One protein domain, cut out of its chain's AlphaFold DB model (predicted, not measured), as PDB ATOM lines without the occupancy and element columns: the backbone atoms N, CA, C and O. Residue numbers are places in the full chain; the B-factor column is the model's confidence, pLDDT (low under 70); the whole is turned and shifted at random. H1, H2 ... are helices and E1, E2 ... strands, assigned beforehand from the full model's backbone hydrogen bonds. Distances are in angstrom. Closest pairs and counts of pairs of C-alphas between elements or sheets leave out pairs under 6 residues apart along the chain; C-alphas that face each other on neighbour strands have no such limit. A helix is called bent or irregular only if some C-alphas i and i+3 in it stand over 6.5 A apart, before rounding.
ATOM      1  N   SER A   4      19.431 -37.525 -31.358       97.62
ATOM      2  CA  SER A   4      20.465 -38.560 -31.221       97.62
ATOM      3  C   SER A   4      21.875 -38.003 -31.430       97.62
ATOM      4  O   SER A   4      22.059 -37.073 -32.210       97.62
ATOM      5  N   MET A   5      22.845 -38.621 -30.759       97.75
ATOM      6  CA  MET A   5      24.291 -38.366 -30.799       97.75
ATOM      7  C   MET A   5      25.038 -39.705 -30.974       97.75
ATOM      8  O   MET A   5      24.410 -40.767 -30.996       97.75
ATOM      9  N   LYS A   6      26.373 -39.691 -31.089       97.88
ATOM     10  CA  LYS A   6      27.187 -40.906 -31.318       97.88
ATOM     11  C   LYS A   6      27.069 -41.958 -30.215       97.88
ATOM     12  O   LYS A   6      27.087 -43.150 -30.512       97.88
ATOM     13  N   ASP A   7      26.979 -41.525 -28.963       96.50
ATOM     14  CA  ASP A   7      26.977 -42.371 -27.763       96.50
ATOM     15  C   ASP A   7      25.753 -42.134 -26.861       96.50
ATOM     16  O   ASP A   7      25.763 -42.495 -25.688       96.50
ATOM     17  N   GLY A   8      24.671 -41.579 -27.420       96.44
ATOM     18  CA  GLY A   8      23.446 -41.286 -26.680       96.44
ATOM     19  C   GLY A   8      22.583 -40.240 -27.378       96.44
ATOM     20  O   GLY A   8      22.287 -40.345 -28.572       96.44
ATOM     21  N   GLY A   9      22.156 -39.229 -26.636       97.12
ATOM     22  CA  GLY A   9      21.406 -38.095 -27.151       97.12
ATOM     23  C   GLY A   9      20.563 -37.383 -26.099       97.12
ATOM     24  O   GLY A   9      20.379 -37.852 -24.978       97.12
ATOM     25  N   ILE A  10      19.974 -36.262 -26.511       97.00
ATOM     26  CA  ILE A  10      19.033 -35.487 -25.700       97.00
ATOM     27  C   ILE A  10      17.724 -36.265 -25.589       97.00
ATOM     28  O   ILE A  10      17.112 -36.638 -26.599       97.00
ATOM     29  N   ILE A  11      17.253 -36.476 -24.364       97.44
ATOM     30  CA  ILE A  11      15.977 -37.134 -24.076       97.44
ATOM     31  C   ILE A  11      14.893 -36.157 -23.636       97.44
ATOM     32  O   ILE A  11      13.728 -36.407 -23.947       97.44
ATOM     33  N   ASN A  12      15.266 -35.047 -22.998       95.44
ATOM     34  CA  ASN A  12      14.343 -33.997 -22.588       95.44
ATOM     35  C   ASN A  12      15.045 -32.630 -22.525       95.44
ATOM     36  O   ASN A  12      16.247 -32.560 -22.272       95.44
ATOM     37  N   ILE A  13      14.281 -31.560 -22.728       93.62
ATOM     38  CA  ILE A  13      14.701 -30.178 -22.478       93.62
ATOM     39  C   ILE A  13      13.578 -29.536 -21.668       93.62
ATOM     40  O   ILE A  13      12.426 -29.554 -22.099       93.62
ATOM     41  N   ALA A  14      13.912 -28.997 -20.505       92.94
ATOM     42  CA  ALA A  14      12.999 -28.250 -19.655       92.94
ATOM     43  C   ALA A  14      13.601 -26.885 -19.329       92.94
ATOM     44  O   ALA A  14      14.825 -26.733 -19.314       92.94
ATOM     45  N   SER A  15      12.738 -25.920 -19.058       92.06
ATOM     46  CA  SER A  15      13.124 -24.599 -18.590       92.06
ATOM     47  C   SER A  15      12.215 -24.150 -17.459       92.06
ATOM     48  O   SER A  15      11.061 -24.578 -17.366       92.06
ATOM     49  N   ASP A  16      12.762 -23.304 -16.597       91.19
ATOM     50  CA  ASP A  16      12.021 -22.577 -15.579       91.19
ATOM     51  C   ASP A  16      12.542 -21.138 -15.506       91.19
ATOM     52  O   ASP A  16      13.636 -20.802 -15.978       91.19
ATOM     53  N   SER A  17      11.727 -20.259 -14.946       89.50
ATOM     54  CA  SER A  17      12.090 -18.872 -14.725       89.50
ATOM     55  C   SER A  17      11.524 -18.406 -13.400       89.50
ATOM     56  O   SER A  17      10.331 -18.571 -13.135       89.50
ATOM     57  N   SER A  18      12.360 -17.771 -12.590       89.31
ATOM     58  CA  SER A  18      11.945 -17.207 -11.316       89.31
ATOM     59  C   SER A  18      12.389 -15.756 -11.182       89.31
ATOM     60  O   SER A  18      13.298 -15.282 -11.859       89.31
ATOM     61  N   TYR A  19      11.676 -15.019 -10.340       89.94
ATOM     62  CA  TYR A  19      11.923 -13.605 -10.110       89.94
ATOM     63  C   TYR A  19      11.934 -13.335  -8.613       89.94
ATOM     64  O   TYR A  19      10.985 -13.678  -7.902       89.94
ATOM     65  N   SER A  20      12.997 -12.683  -8.159       88.81
ATOM     66  CA  SER A  20      13.109 -12.145  -6.814       88.81
ATOM     67  C   SER A  20      13.011 -10.617  -6.870       88.81
ATOM     68  O   SER A  20      13.848  -9.979  -7.517       88.81
ATOM     69  N   PRO A  21      12.016 -10.001  -6.203       87.31
ATOM     70  CA  PRO A  21      11.823  -8.559  -6.252       87.31
ATOM     71  C   PRO A  21      12.918  -7.786  -5.514       87.31
ATOM     72  O   PRO A  21      13.381  -8.186  -4.446       87.31
ATOM     73  N   GLY A  22      13.292  -6.646  -6.098       87.12
ATOM     74  CA  GLY A  22      14.201  -5.663  -5.514       87.12
ATOM     75  C   GLY A  22      13.467  -4.467  -4.908       87.12
ATOM     76  O   GLY A  22      12.321  -4.555  -4.473       87.12
ATOM     77  N   CYS A  23      14.134  -3.314  -4.891       88.25
ATOM     78  CA  CYS A  23      13.540  -2.040  -4.494       88.25
ATOM     79  C   CYS A  23      12.321  -1.691  -5.363       88.25
ATOM     80  O   CYS A  23      12.468  -1.473  -6.557       88.25
ATOM     81  N   GLU A  24      11.148  -1.496  -4.759       84.06
ATOM     82  CA  GLU A  24       9.882  -1.242  -5.476       84.06
ATOM     83  C   GLU A  24       9.881  -0.002  -6.395       84.06
ATOM     84  O   GLU A  24       9.014   0.138  -7.251       84.06
ATOM     85  N   THR A  25      10.802   0.947  -6.192       87.31
ATOM     86  CA  THR A  25      10.840   2.202  -6.968       87.31
ATOM     87  C   THR A  25      11.810   2.157  -8.147       87.31
ATOM     88  O   THR A  25      11.601   2.857  -9.135       87.31
ATOM     89  N   CYS A  26      12.902   1.402  -8.031       84.81
ATOM     90  CA  CYS A  26      13.975   1.400  -9.029       84.81
ATOM     91  C   CYS A  26      14.461   0.002  -9.419       84.81
ATOM     92  O   CYS A  26      15.471  -0.103 -10.109       84.81
ATOM     93  N   ASP A  27      13.803  -1.046  -8.919       81.12
ATOM     94  CA  ASP A  27      14.134  -2.465  -9.082       81.12
ATOM     95  C   ASP A  27      15.570  -2.837  -8.691       81.12
ATOM     96  O   ASP A  27      16.040  -3.945  -8.926       81.12
ATOM     97  N   TYR A  28      16.289  -1.939  -8.014       84.50
ATOM     98  CA  TYR A  28      17.635  -2.224  -7.547       84.50
ATOM     99  C   TYR A  28      17.619  -3.399  -6.563       84.50
ATOM    100  O   TYR A  28      16.896  -3.374  -5.565       84.50
ATOM    101  N   GLY A  29      18.426  -4.419  -6.853       84.38
ATOM    102  CA  GLY A  29      18.448  -5.687  -6.123       84.38
ATOM    103  C   GLY A  29      17.443  -6.731  -6.621       84.38
ATOM    104  O   GLY A  29      17.345  -7.785  -6.005       84.38
ATOM    105  N   SER A  30      16.701  -6.465  -7.703       88.75
ATOM    106  CA  SER A  30      15.891  -7.492  -8.364       88.75
ATOM    107  C   SER A  30      16.788  -8.543  -9.008       88.75
ATOM    108  O   SER A  30      17.826  -8.179  -9.565       88.75
ATOM    109  N   SER A  31      16.344  -9.793  -9.015       88.19
ATOM    110  CA  SER A  31      17.017 -10.902  -9.687       88.19
ATOM    111  C   SER A  31      16.014 -11.651 -10.564       88.19
ATOM    112  O   SER A  31      14.895 -11.955 -10.141       88.19
ATOM    113  N   TYR A  32      16.409 -11.872 -11.811       88.00
ATOM    114  CA  TYR A  32      15.670 -12.578 -12.845       88.00
ATOM    115  C   TYR A  32      16.485 -13.812 -13.211       88.00
ATOM    116  O   TYR A  32      17.531 -13.703 -13.848       88.00
ATOM    117  N   ILE A  33      16.004 -14.976 -12.785       88.81
ATOM    118  CA  ILE A  33      16.730 -16.239 -12.881       88.81
ATOM    119  C   ILE A  33      16.098 -17.087 -13.983       88.81
ATOM    120  O   ILE A  33      14.898 -17.371 -13.943       88.81
ATOM    121  N   ASN A  34      16.897 -17.499 -14.964       90.38
ATOM    122  CA  ASN A  34      16.523 -18.478 -15.981       90.38
ATOM    123  C   ASN A  34      17.266 -19.787 -15.750       90.38
ATOM    124  O   ASN A  34      18.492 -19.795 -15.675       90.38
ATOM    125  N   GLU A  35      16.530 -20.891 -15.737       91.25
ATOM    126  CA  GLU A  35      17.088 -22.231 -15.613       91.25
ATOM    127  C   GLU A  35      16.737 -23.069 -16.844       91.25
ATOM    128  O   GLU A  35      15.589 -23.098 -17.286       91.25
ATOM    129  N   PHE A  36      17.719 -23.787 -17.385       92.88
ATOM    130  CA  PHE A  36      17.532 -24.804 -18.415       92.88
ATOM    131  C   PHE A  36      18.120 -26.129 -17.954       92.88
ATOM    132  O   PHE A  36      19.289 -26.210 -17.580       92.88
ATOM    133  N   SER A  37      17.330 -27.190 -18.067       94.56
ATOM    134  CA  SER A  37      17.756 -28.563 -17.819       94.56
ATOM    135  C   SER A  37      17.684 -29.362 -19.117       94.56
ATOM    136  O   SER A  37      16.599 -29.620 -19.646       94.56
ATOM    137  N   ILE A  38      18.838 -29.803 -19.615       95.25
ATOM    138  CA  ILE A  38      18.948 -30.705 -20.764       95.25
ATOM    139  C   ILE A  38      19.294 -32.089 -20.239       95.25
ATOM    140  O   ILE A  38      20.407 -32.345 -19.780       95.25
ATOM    141  N   GLN A  39      18.328 -32.993 -20.330       96.88
ATOM    142  CA  GLN A  39      18.523 -34.379 -19.952       96.88
ATOM    143  C   GLN A  39      19.129 -35.139 -21.136       96.88
ATOM    144  O   GLN A  39      18.545 -35.186 -22.224       96.88
ATOM    145  N   LEU A  40      20.296 -35.728 -20.907       96.94
ATOM    146  CA  LEU A  40      21.011 -36.613 -21.817       96.94
ATOM    147  C   LEU A  40      20.749 -38.074 -21.436       96.94
ATOM    148  O   LEU A  40      20.068 -38.367 -20.453       96.94
ATOM    149  N   THR A  41      21.272 -39.013 -22.219       96.81
ATOM    150  CA  THR A  41      21.154 -40.441 -21.903       96.81
ATOM    151  C   THR A  41      22.044 -40.822 -20.720       96.81
ATOM    152  O   THR A  41      21.671 -41.712 -19.962       96.81
ATOM    153  N   THR A  42      23.192 -40.156 -20.551       94.75
ATOM    154  CA  THR A  42      24.170 -40.448 -19.487       94.75
ATOM    155  C   THR A  42      24.201 -39.423 -18.353       94.75
ATOM    156  O   THR A  42      25.035 -39.531 -17.457       94.75
ATOM    157  N   GLY A  43      23.337 -38.405 -18.375       93.81
ATOM    158  CA  GLY A  43      23.368 -37.360 -17.357       93.81
ATOM    159  C   GLY A  43      22.452 -36.178 -17.631       93.81
ATOM    160  O   GLY A  43      21.556 -36.226 -18.475       93.81
ATOM    161  N   VAL A  44      22.689 -35.085 -16.910       95.81
ATOM    162  CA  VAL A  44      21.910 -33.847 -16.986       95.81
ATOM    163  C   VAL A  44      22.841 -32.641 -17.031       95.81
ATOM    164  O   VAL A  44      23.751 -32.503 -16.210       95.81
ATOM    165  N   ILE A  45      22.576 -31.744 -17.977       95.06
ATOM    166  CA  ILE A  45      23.153 -30.402 -18.021       95.06
ATOM    167  C   ILE A  45      22.149 -29.446 -17.383       95.06
ATOM    168  O   ILE A  45      21.018 -29.360 -17.856       95.06
ATOM    169  N   ASN A  46      22.572 -28.709 -16.362       94.19
ATOM    170  CA  ASN A  46      21.814 -27.605 -15.785       94.19
ATOM    171  C   ASN A  46      22.535 -26.294 -16.083       94.19
ATOM    172  O   ASN A  46      23.741 -26.174 -15.849       94.19
ATOM    173  N   ILE A  47      21.790 -25.334 -16.613       92.06
ATOM    174  CA  ILE A  47      22.267 -24.006 -16.978       92.06
ATOM    175  C   ILE A  47      21.421 -23.014 -16.203       92.06
ATOM    176  O   ILE A  47      20.201 -23.035 -16.331       92.06
ATOM    177  N   GLU A  48      22.065 -22.156 -15.431       90.69
ATOM    178  CA  GLU A  48      21.417 -21.125 -14.631       90.69
ATOM    179  C   GLU A  48      22.001 -19.770 -15.020       90.69
ATOM    180  O   GLU A  48      23.214 -19.626 -15.194       90.69
ATOM    181  N   VAL A  49      21.133 -18.782 -15.209       88.19
ATOM    182  CA  VAL A  49      21.527 -17.404 -15.492       88.19
ATOM    183  C   VAL A  49      20.751 -16.487 -14.574       88.19
ATOM    184  O   VAL A  49      19.526 -16.449 -14.647       88.19
ATOM    185  N   ASP A  50      21.473 -15.735 -13.751       88.06
ATOM    186  CA  ASP A  50      20.923 -14.721 -12.856       88.06
ATOM    187  C   ASP A  50      21.334 -13.337 -13.356       88.06
ATOM    188  O   ASP A  50      22.519 -13.048 -13.550       88.06
ATOM    189  N   GLN A  51      20.346 -12.483 -13.610       84.44
ATOM    190  CA  GLN A  51      20.558 -11.113 -14.049       84.44
ATOM    191  C   GLN A  51      19.690 -10.127 -13.281       84.44
ATOM    192  O   GLN A  51      18.549 -10.394 -12.902       84.44
ATOM    193  N   MET A  52      20.228  -8.922 -13.107       77.25
ATOM    194  CA  MET A  52      19.432  -7.797 -12.643       77.25
ATOM    195  C   MET A  52      18.586  -7.250 -13.799       77.25
ATOM    196  O   MET A  52      19.052  -7.167 -14.933       77.25
ATOM    197  N   PHE A  53      17.372  -6.798 -13.482       75.56
ATOM    198  CA  PHE A  53      16.445  -6.073 -14.366       75.56
ATOM    199  C   PHE A  53      15.720  -6.880 -15.459       75.56
ATOM    200  O   PHE A  53      14.566  -6.555 -15.738       75.56
ATOM    201  N   GLU A  54      16.322  -7.905 -16.073       79.56
ATOM    202  CA  GLU A  54      15.640  -8.725 -17.091       79.56
ATOM    203  C   GLU A  54      16.165 -10.165 -17.208       79.56
ATOM    204  O   GLU A  54      17.305 -10.460 -16.864       79.56
ATOM    205  N   PHE A  55      15.326 -11.061 -17.744       79.44
ATOM    206  CA  PHE A  55      15.707 -12.432 -18.095       79.44
ATOM    207  C   PHE A  55      16.675 -12.446 -19.287       79.44
ATOM    208  O   PHE A  55      16.344 -11.950 -20.367       79.44
ATOM    209  N   ALA A  56      17.853 -13.050 -19.114       76.06
ATOM    210  CA  ALA A  56      18.900 -13.066 -20.137       76.06
ATOM    211  C   ALA A  56      18.755 -14.186 -21.173       76.06
ATOM    212  O   ALA A  56      19.214 -14.028 -22.307       76.06
ATOM    213  N   LEU A  57      18.125 -15.309 -20.817       80.31
ATOM    214  CA  LEU A  57      17.940 -16.440 -21.721       80.31
ATOM    215  C   LEU A  57      16.454 -16.748 -21.902       80.31
ATOM    216  O   LEU A  57      15.680 -16.766 -20.952       80.31
ATOM    217  N   SER A  58      16.059 -17.034 -23.141       81.75
ATOM    218  CA  SER A  58      14.696 -17.461 -23.472       81.75
ATOM    219  C   SER A  58      14.690 -18.864 -24.066       81.75
ATOM    220  O   SER A  58      15.663 -19.283 -24.694       81.75
ATOM    221  N   ASP A  59      13.561 -19.567 -23.968       82.31
ATOM    222  CA  ASP A  59      13.361 -20.848 -24.664       82.31
ATOM    223  C   ASP A  59      13.643 -20.724 -26.169       82.31
ATOM    224  O   ASP A  59      14.241 -21.604 -26.791       82.31
ATOM    225  N   GLY A  60      13.260 -19.582 -26.752       85.56
ATOM    226  CA  GLY A  60      13.520 -19.257 -28.152       85.56
ATOM    227  C   GLY A  60      15.012 -19.202 -28.483       85.56
ATOM    228  O   GLY A  60      15.404 -19.698 -29.538       85.56
ATOM    229  N   TYR A  61      15.844 -18.671 -27.582       85.38
ATOM    230  CA  TYR A  61      17.300 -18.671 -27.744       85.38
ATOM    231  C   TYR A  61      17.845 -20.103 -27.810       85.38
ATOM    232  O   TYR A  61      18.553 -20.443 -28.757       85.38
ATOM    233  N   MET A  62      17.440 -20.980 -26.884       88.06
ATOM    234  CA  MET A  62      17.883 -22.380 -26.887       88.06
ATOM    235  C   MET A  62      17.472 -23.119 -28.165       88.06
ATOM    236  O   MET A  62      18.269 -23.861 -28.744       88.06
ATOM    237  N   MET A  63      16.255 -22.884 -28.666       89.38
ATOM    238  CA  MET A  63      15.827 -23.451 -29.947       89.38
ATOM    239  C   MET A  63      16.642 -22.910 -31.128       89.38
ATOM    240  O   MET A  63      17.030 -23.685 -32.005       89.38
ATOM    241  N   GLN A  64      16.927 -21.607 -31.155       90.88
ATOM    242  CA  GLN A  64      17.757 -20.979 -32.189       90.88
ATOM    243  C   GLN A  64      19.217 -21.442 -32.137       90.88
ATOM    244  O   GLN A  64      19.879 -21.456 -33.170       90.88
ATOM    245  N   LEU A  65      19.700 -21.870 -30.974       90.44
ATOM    246  CA  LEU A  65      21.029 -22.445 -30.811       90.44
ATOM    247  C   LEU A  65      21.088 -23.891 -31.323       90.44
ATOM    248  O   LEU A  65      21.983 -24.256 -32.087       90.44
ATOM    249  N   ILE A  66      20.123 -24.723 -30.922       92.50
ATOM    250  CA  ILE A  66      20.141 -26.167 -31.189       92.50
ATOM    251  C   ILE A  66      19.708 -26.479 -32.625       92.50
ATOM    252  O   ILE A  66      20.409 -27.212 -33.324       92.50
ATOM    253  N   LEU A  67      18.575 -25.937 -33.092       93.62
ATOM    254  CA  LEU A  67      17.950 -26.353 -34.357       93.62
ATOM    255  C   LEU A  67      18.854 -26.162 -35.590       93.62
ATOM    256  O   LEU A  67      18.940 -27.090 -36.398       93.62
ATOM    257  N   PRO A  68      19.577 -25.037 -35.754       95.50
ATOM    258  CA  PRO A  68      20.484 -24.863 -36.892       95.50
ATOM    259  C   PRO A  68      21.720 -25.768 -36.832       95.50
ATOM    260  O   PRO A  68      22.344 -26.023 -37.860       95.50
ATOM    261  N   ASN A  69      22.076 -26.263 -35.644       96.00
ATOM    262  CA  ASN A  69      23.270 -27.070 -35.405       96.00
ATOM    263  C   ASN A  69      22.969 -28.575 -35.305       96.00
ATOM    264  O   ASN A  69      23.878 -29.348 -35.018       96.00
ATOM    265  N   VAL A  70      21.734 -29.013 -35.578       96.56
ATOM    266  CA  VAL A  70      21.292 -30.414 -35.419       96.56
ATOM    267  C   VAL A  70      22.228 -31.418 -36.094       96.56
ATOM    268  O   VAL A  70      22.635 -32.383 -35.455       96.56
ATOM    269  N   GLU A  71      22.610 -31.197 -37.354       97.50
ATOM    270  CA  GLU A  71      23.488 -32.139 -38.070       97.50
ATOM    271  C   GLU A  71      24.896 -32.192 -37.465       97.50
ATOM    272  O   GLU A  71      25.496 -33.257 -37.388       97.50
ATOM    273  N   LYS A  72      25.401 -31.062 -36.958       97.38
ATOM    274  CA  LYS A  72      26.679 -31.011 -36.242       97.38
ATOM    275  C   LYS A  72      26.590 -31.763 -34.911       97.38
ATOM    276  O   LYS A  72      27.509 -32.498 -34.571       97.38
ATOM    277  N   ILE A  73      25.491 -31.581 -34.175       97.56
ATOM    278  CA  ILE A  73      25.262 -32.195 -32.862       97.56
ATOM    279  C   ILE A  73      25.142 -33.720 -32.977       97.56
ATOM    280  O   ILE A  73      25.691 -34.430 -32.141       97.56
ATOM    281  N   LYS A  74      24.495 -34.243 -34.027       97.56
ATOM    282  CA  LYS A  74      24.396 -35.698 -34.266       97.56
ATOM    283  C   LYS A  74      25.754 -36.391 -34.361       97.56
ATOM    284  O   LYS A  74      25.884 -37.552 -33.986       97.56
ATOM    285  N   GLU A  75      26.763 -35.667 -34.839       98.19
ATOM    286  CA  GLU A  75      28.132 -36.156 -34.986       98.19
ATOM    287  C   GLU A  75      28.985 -35.982 -33.718       98.19
ATOM    288  O   GLU A  75      30.176 -36.300 -33.740       98.19
ATOM    289  N   MET A  76      28.418 -35.490 -32.616       98.12
ATOM    290  CA  MET A  76      29.097 -35.359 -31.325       98.12
ATOM    291  C   MET A  76      28.810 -36.560 -30.424       98.12
ATOM    292  O   MET A  76      27.799 -37.244 -30.568       98.12
ATOM    293  N   THR A  77      29.704 -36.803 -29.477       97.75
ATOM    294  CA  THR A  77      29.400 -37.510 -28.230       97.75
ATOM    295  C   THR A  77      28.659 -36.588 -27.260       97.75
ATOM    296  O   THR A  77      28.739 -35.364 -27.375       97.75
ATOM    297  N   GLU A  78      27.976 -37.146 -26.262       96.50
ATOM    298  CA  GLU A  78      27.304 -36.363 -25.214       96.50
ATOM    299  C   GLU A  78      28.274 -35.414 -24.491       96.50
ATOM    300  O   GLU A  78      27.928 -34.269 -24.190       96.50
ATOM    301  N   LYS A  79      29.525 -35.846 -24.290       95.50
ATOM    302  CA  LYS A  79      30.584 -35.001 -23.725       95.50
ATOM    303  C   LYS A  79      30.961 -33.842 -24.653       95.50
ATOM    304  O   LYS A  79      31.003 -32.700 -24.204       95.50
ATOM    305  N   GLU A  80      31.212 -34.119 -25.934       97.44
ATOM    306  CA  GLU A  80      31.527 -33.078 -26.925       97.44
ATOM    307  C   GLU A  80      30.382 -32.067 -27.063       97.44
ATOM    308  O   GLU A  80      30.634 -30.875 -27.234       97.44
ATOM    309  N   PHE A  81      29.132 -32.521 -26.941       96.88
ATOM    310  CA  PHE A  81      27.969 -31.643 -26.911       96.88
ATOM    311  C   PHE A  81      27.962 -30.723 -25.684       96.88
ATOM    312  O   PHE A  81      27.720 -29.528 -25.845       96.88
ATOM    313  N   CYS A  82      28.260 -31.240 -24.485       95.31
ATOM    314  CA  CYS A  82      28.356 -30.422 -23.268       95.31
ATOM    315  C   CYS A  82      29.406 -29.314 -23.416       95.31
ATOM    316  O   CYS A  82      29.128 -28.151 -23.118       95.31
ATOM    317  N   ASP A  83      30.597 -29.676 -23.900       95.31
ATOM    318  CA  ASP A  83      31.704 -28.739 -24.096       95.31
ATOM    319  C   ASP A  83      31.351 -27.697 -25.172       95.31
ATOM    320  O   ASP A  83      31.500 -26.494 -24.952       95.31
ATOM    321  N   TRP A  84      30.785 -28.135 -26.303       96.12
ATOM    322  CA  TRP A  84      30.335 -27.239 -27.370       96.12
ATOM    323  C   TRP A  84      29.256 -26.261 -26.899       96.12
ATOM    324  O   TRP A  84      29.313 -25.077 -27.246       96.12
ATOM    325  N   LEU A  85      28.270 -26.737 -26.139       94.62
ATOM    326  CA  LEU A  85      27.165 -25.912 -25.662       94.62
ATOM    327  C   LEU A  85      27.675 -24.817 -24.723       94.62
ATOM    328  O   LEU A  85      27.361 -23.648 -24.945       94.62
ATOM    329  N   ARG A  86      28.517 -25.184 -23.745       92.19
ATOM    330  CA  ARG A  86      29.153 -24.232 -22.826       92.19
ATOM    331  C   ARG A  86      29.924 -23.163 -23.598       92.19
ATOM    332  O   ARG A  86      29.631 -21.982 -23.451       92.19
ATOM    333  N   GLU A  87      30.837 -23.569 -24.480       92.00
ATOM    334  CA  GLU A  87      31.645 -22.625 -25.261       92.00
ATOM    335  C   GLU A  87      30.808 -21.708 -26.158       92.00
ATOM    336  O   GLU A  87      31.212 -20.581 -26.441       92.00
ATOM    337  N   THR A  88      29.688 -22.201 -26.687       90.94
ATOM    338  CA  THR A  88      28.840 -21.404 -27.580       90.94
ATOM    339  C   THR A  88      28.080 -20.347 -26.785       90.94
ATOM    340  O   THR A  88      28.087 -19.182 -27.172       90.94
ATOM    341  N   MET A  89      27.516 -20.711 -25.632       87.25
ATOM    342  CA  MET A  89      26.825 -19.761 -24.752       87.25
ATOM    343  C   MET A  89      27.791 -18.732 -24.147       87.25
ATOM    344  O   MET A  89      27.485 -17.543 -24.107       87.25
ATOM    345  N   GLU A  90      29.004 -19.154 -23.780       84.94
ATOM    346  CA  GLU A  90      30.080 -18.257 -23.340       84.94
ATOM    347  C   GLU A  90      30.590 -17.323 -24.453       84.94
ATOM    348  O   GLU A  90      31.188 -16.297 -24.158       84.94
ATOM    349  N   LYS A  91      30.373 -17.613 -25.739       83.69
ATOM    350  CA  LYS A  91      30.728 -16.680 -26.831       83.69
ATOM    351  C   LYS A  91      29.596 -15.718 -27.171       83.69
ATOM    352  O   LYS A  91      29.868 -14.585 -27.560       83.69
ATOM    353  N   ASP A  92      28.357 -16.175 -27.041       76.19
ATOM    354  CA  ASP A  92      27.165 -15.406 -27.402       76.19
ATOM    355  C   ASP A  92      26.719 -14.423 -26.305       76.19
ATOM    356  O   ASP A  92      25.947 -13.502 -26.590       76.19
ATOM    357  N   HIS A  93      27.173 -14.593 -25.058       70.88
ATOM    358  CA  HIS A  93      26.759 -13.716 -23.964       70.88
ATOM    359  C   HIS A  93      27.299 -12.284 -24.118       70.88
ATOM    360  O   HIS A  93      28.425 -12.039 -24.553       70.88
ATOM    361  N   LYS A  94      26.465 -11.311 -23.738       65.88
ATOM    362  CA  LYS A  94      26.872  -9.908 -23.605       65.88
ATOM    363  C   LYS A  94      27.714  -9.742 -22.338       65.88
ATOM    364  O   LYS A  94      27.490 -10.446 -21.355       65.88
ATOM    365  N   GLU A  95      28.634  -8.777 -22.346       64.44
ATOM    366  CA  GLU A  95      29.396  -8.404 -21.147       64.44
ATOM    367  C   GLU A  95      28.448  -8.153 -19.958       64.44
ATOM    368  O   GLU A  95      27.498  -7.379 -20.076       64.44
ATOM    369  N   GLY A  96      28.712  -8.810 -18.822       64.81
ATOM    370  CA  GLY A  96      27.933  -8.664 -17.584       64.81
ATOM    371  C   GLY A  96      26.931  -9.787 -17.283       64.81
ATOM    372  O   GLY A  96      26.326  -9.758 -16.213       64.81
ATOM    373  N   ILE A  97      26.778 -10.779 -18.172       74.00
ATOM    374  CA  ILE A  97      25.941 -11.961 -17.915       74.00
ATOM    375  C   ILE A  97      26.779 -13.094 -17.316       74.00
ATOM    376  O   ILE A  97      27.674 -13.611 -17.981       74.00
ATOM    377  N   GLU A  98      26.473 -13.504 -16.083       77.25
ATOM    378  CA  GLU A  98      27.061 -14.700 -15.468       77.25
ATOM    379  C   GLU A  98      26.193 -15.925 -15.784       77.25
ATOM    380  O   GLU A  98      25.001 -15.954 -15.480       77.25
ATOM    381  N   ILE A  99      26.794 -16.928 -16.430       84.81
ATOM    382  CA  ILE A  99      26.148 -18.203 -16.758       84.81
ATOM    383  C   ILE A  99      26.800 -19.291 -15.912       84.81
ATOM    384  O   ILE A  99      27.996 -19.556 -16.050       84.81
ATOM    385  N   GLU A 100      26.019 -19.958 -15.068       87.38
ATOM    386  CA  GLU A 100      26.477 -21.123 -14.326       87.38
ATOM    387  C   GLU A 100      26.099 -22.412 -15.066       87.38
ATOM    388  O   GLU A 100      24.937 -22.665 -15.375       87.38
ATOM    389  N   PHE A 101      27.099 -23.251 -15.349       90.69
ATOM    390  CA  PHE A 101      26.927 -24.489 -16.109       90.69
ATOM    391  C   PHE A 101      27.342 -25.702 -15.274       90.69
ATOM    392  O   PHE A 101      28.535 -25.948 -15.059       90.69
ATOM    393  N   ARG A 102      26.372 -26.509 -14.843       91.44
ATOM    394  CA  ARG A 102      26.590 -27.718 -14.036       91.44
ATOM    395  C   ARG A 102      26.279 -28.962 -14.863       91.44
ATOM    396  O   ARG A 102      25.170 -29.115 -15.365       91.44
ATOM    397  N   VAL A 103      27.244 -29.873 -14.980       89.12
ATOM    398  CA  VAL A 103      27.055 -31.169 -15.656       89.12
ATOM    399  C   VAL A 103      27.176 -32.280 -14.634       89.12
ATOM    400  O   VAL A 103      28.220 -32.410 -13.995       89.12
ATOM    401  N   ASN A 104      26.124 -33.081 -14.507       87.12
ATOM    402  CA  ASN A 104      26.100 -34.257 -13.650       87.12
ATOM    403  C   ASN A 104      25.893 -35.484 -14.538       87.12
ATOM    404  O   ASN A 104      24.852 -35.596 -15.181       87.12
ATOM    405  N   PHE A 105      26.887 -36.364 -14.593       83.00
ATOM    406  CA  PHE A 105      26.757 -37.672 -15.235       83.00
ATOM    407  C   PHE A 105      26.348 -38.715 -14.190       83.00
ATOM    408  O   PHE A 105      26.764 -38.600 -13.032       83.00
ATOM    409  N   ASP A 106      25.537 -39.685 -14.608       67.69
ATOM    410  CA  ASP A 106      25.118 -40.837 -13.797       67.69
ATOM    411  C   ASP A 106      26.238 -41.884 -13.632       67.69
ATOM    412  O   ASP A 106      27.085 -42.033 -14.548       67.69
TER     413      ASP A 106
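This is residues 4 to 106 of the 106 residues of an uncharacterized protein of Brevibacillus laterosporus (UniProt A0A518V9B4). A long, twisted sheet of four strands forms a wall, with two helices, H1 and H2, over one face and the other face bare. H1 lies over the E1 side of the sheet and H2 over E2 and E3, while the link between E1 and E2, residues 21 to 30, reaches out at one end of the longest axis. The printed part has 103 residues, with four named strands and two named helices in the order E1, E2, E3, H1, H2, E4; the sheet's order is E1, E2, E3, E4, antiparallel throughout, and the class is mixed, helices and strands. The whole is only just compact, close to loose, with a radius of gyration of the C-alphas of 15.1 A, and its outline is a rod spanning 52 by 26 by 18 A.

Begin with the sheet: E1, residues 8 to 20, E2, residues 31 to 40, and E3, residues 43 to 51, form a meander, each strand the antiparallel neighbour of the one before. E1 and E2 are a hairpin, where you find N 14 and O 37 at 2.9 A. E2 and E3 are another hairpin, with N 36 and O 47 at 2.8 A. Beside E3 is the edge strand E4, residues 98 to 105, with N 46 and O 102 at 2.8 A. E1, the other edge strand, and E4 are apart. Helix H2, residues 78 to 92, is on the sheet at a height of 8.2 A, over E2 and E3; it runs along the strands, at 8 degrees to E3 on the local plane. Its closest C-alphas to E4 are those of Arg 86 and Phe 101, 7.1 A apart. Helix H1, residues 59 to 74, is on the same face at a height of 11.5 A, over E1 and only just not over E2, on which 2 of its C-alphas fall. The two layers are this sheet and the helices on one face of it. H1 and H2 are close but not clearly touching, their closest C-alphas, of Ile 73 and Phe 81, being 6.6 A apart, at a steep tilt of 46 degrees, opposite ways. Every O i to N i+4 pair is within hydrogen-bond range in H2, and 8 of 12 are in H1.

Find C-alpha 8 at (23.446, -41.286, -26.680); from there E1 runs 36.8 A to C-alpha 20. E2 measures 28.7 A, E3 26.6 A and E4 23.0 A, ending at C-alpha 105 at (26.757, -37.672, -15.235). H1 starts at C-alpha 59 at (13.361, -20.848, -24.664) and is 20.8 A long; it is irregular, with a kink of 57 degrees near residue 68 and C-alphas 68 and 71 8.0 A apart. H2 is 21.1 A long. Before E1, residues 4 to 5 pair antiparallel with residues 8 to 9 of E1.

Look at Lys 6 and Thr 25 for the two C-alphas farthest apart, 52.1 A. The printed part has no cut, and no link is long. The model's mean pLDDT over the printed part is 89.2; residues 94 to 96 and residue 106 are under 70.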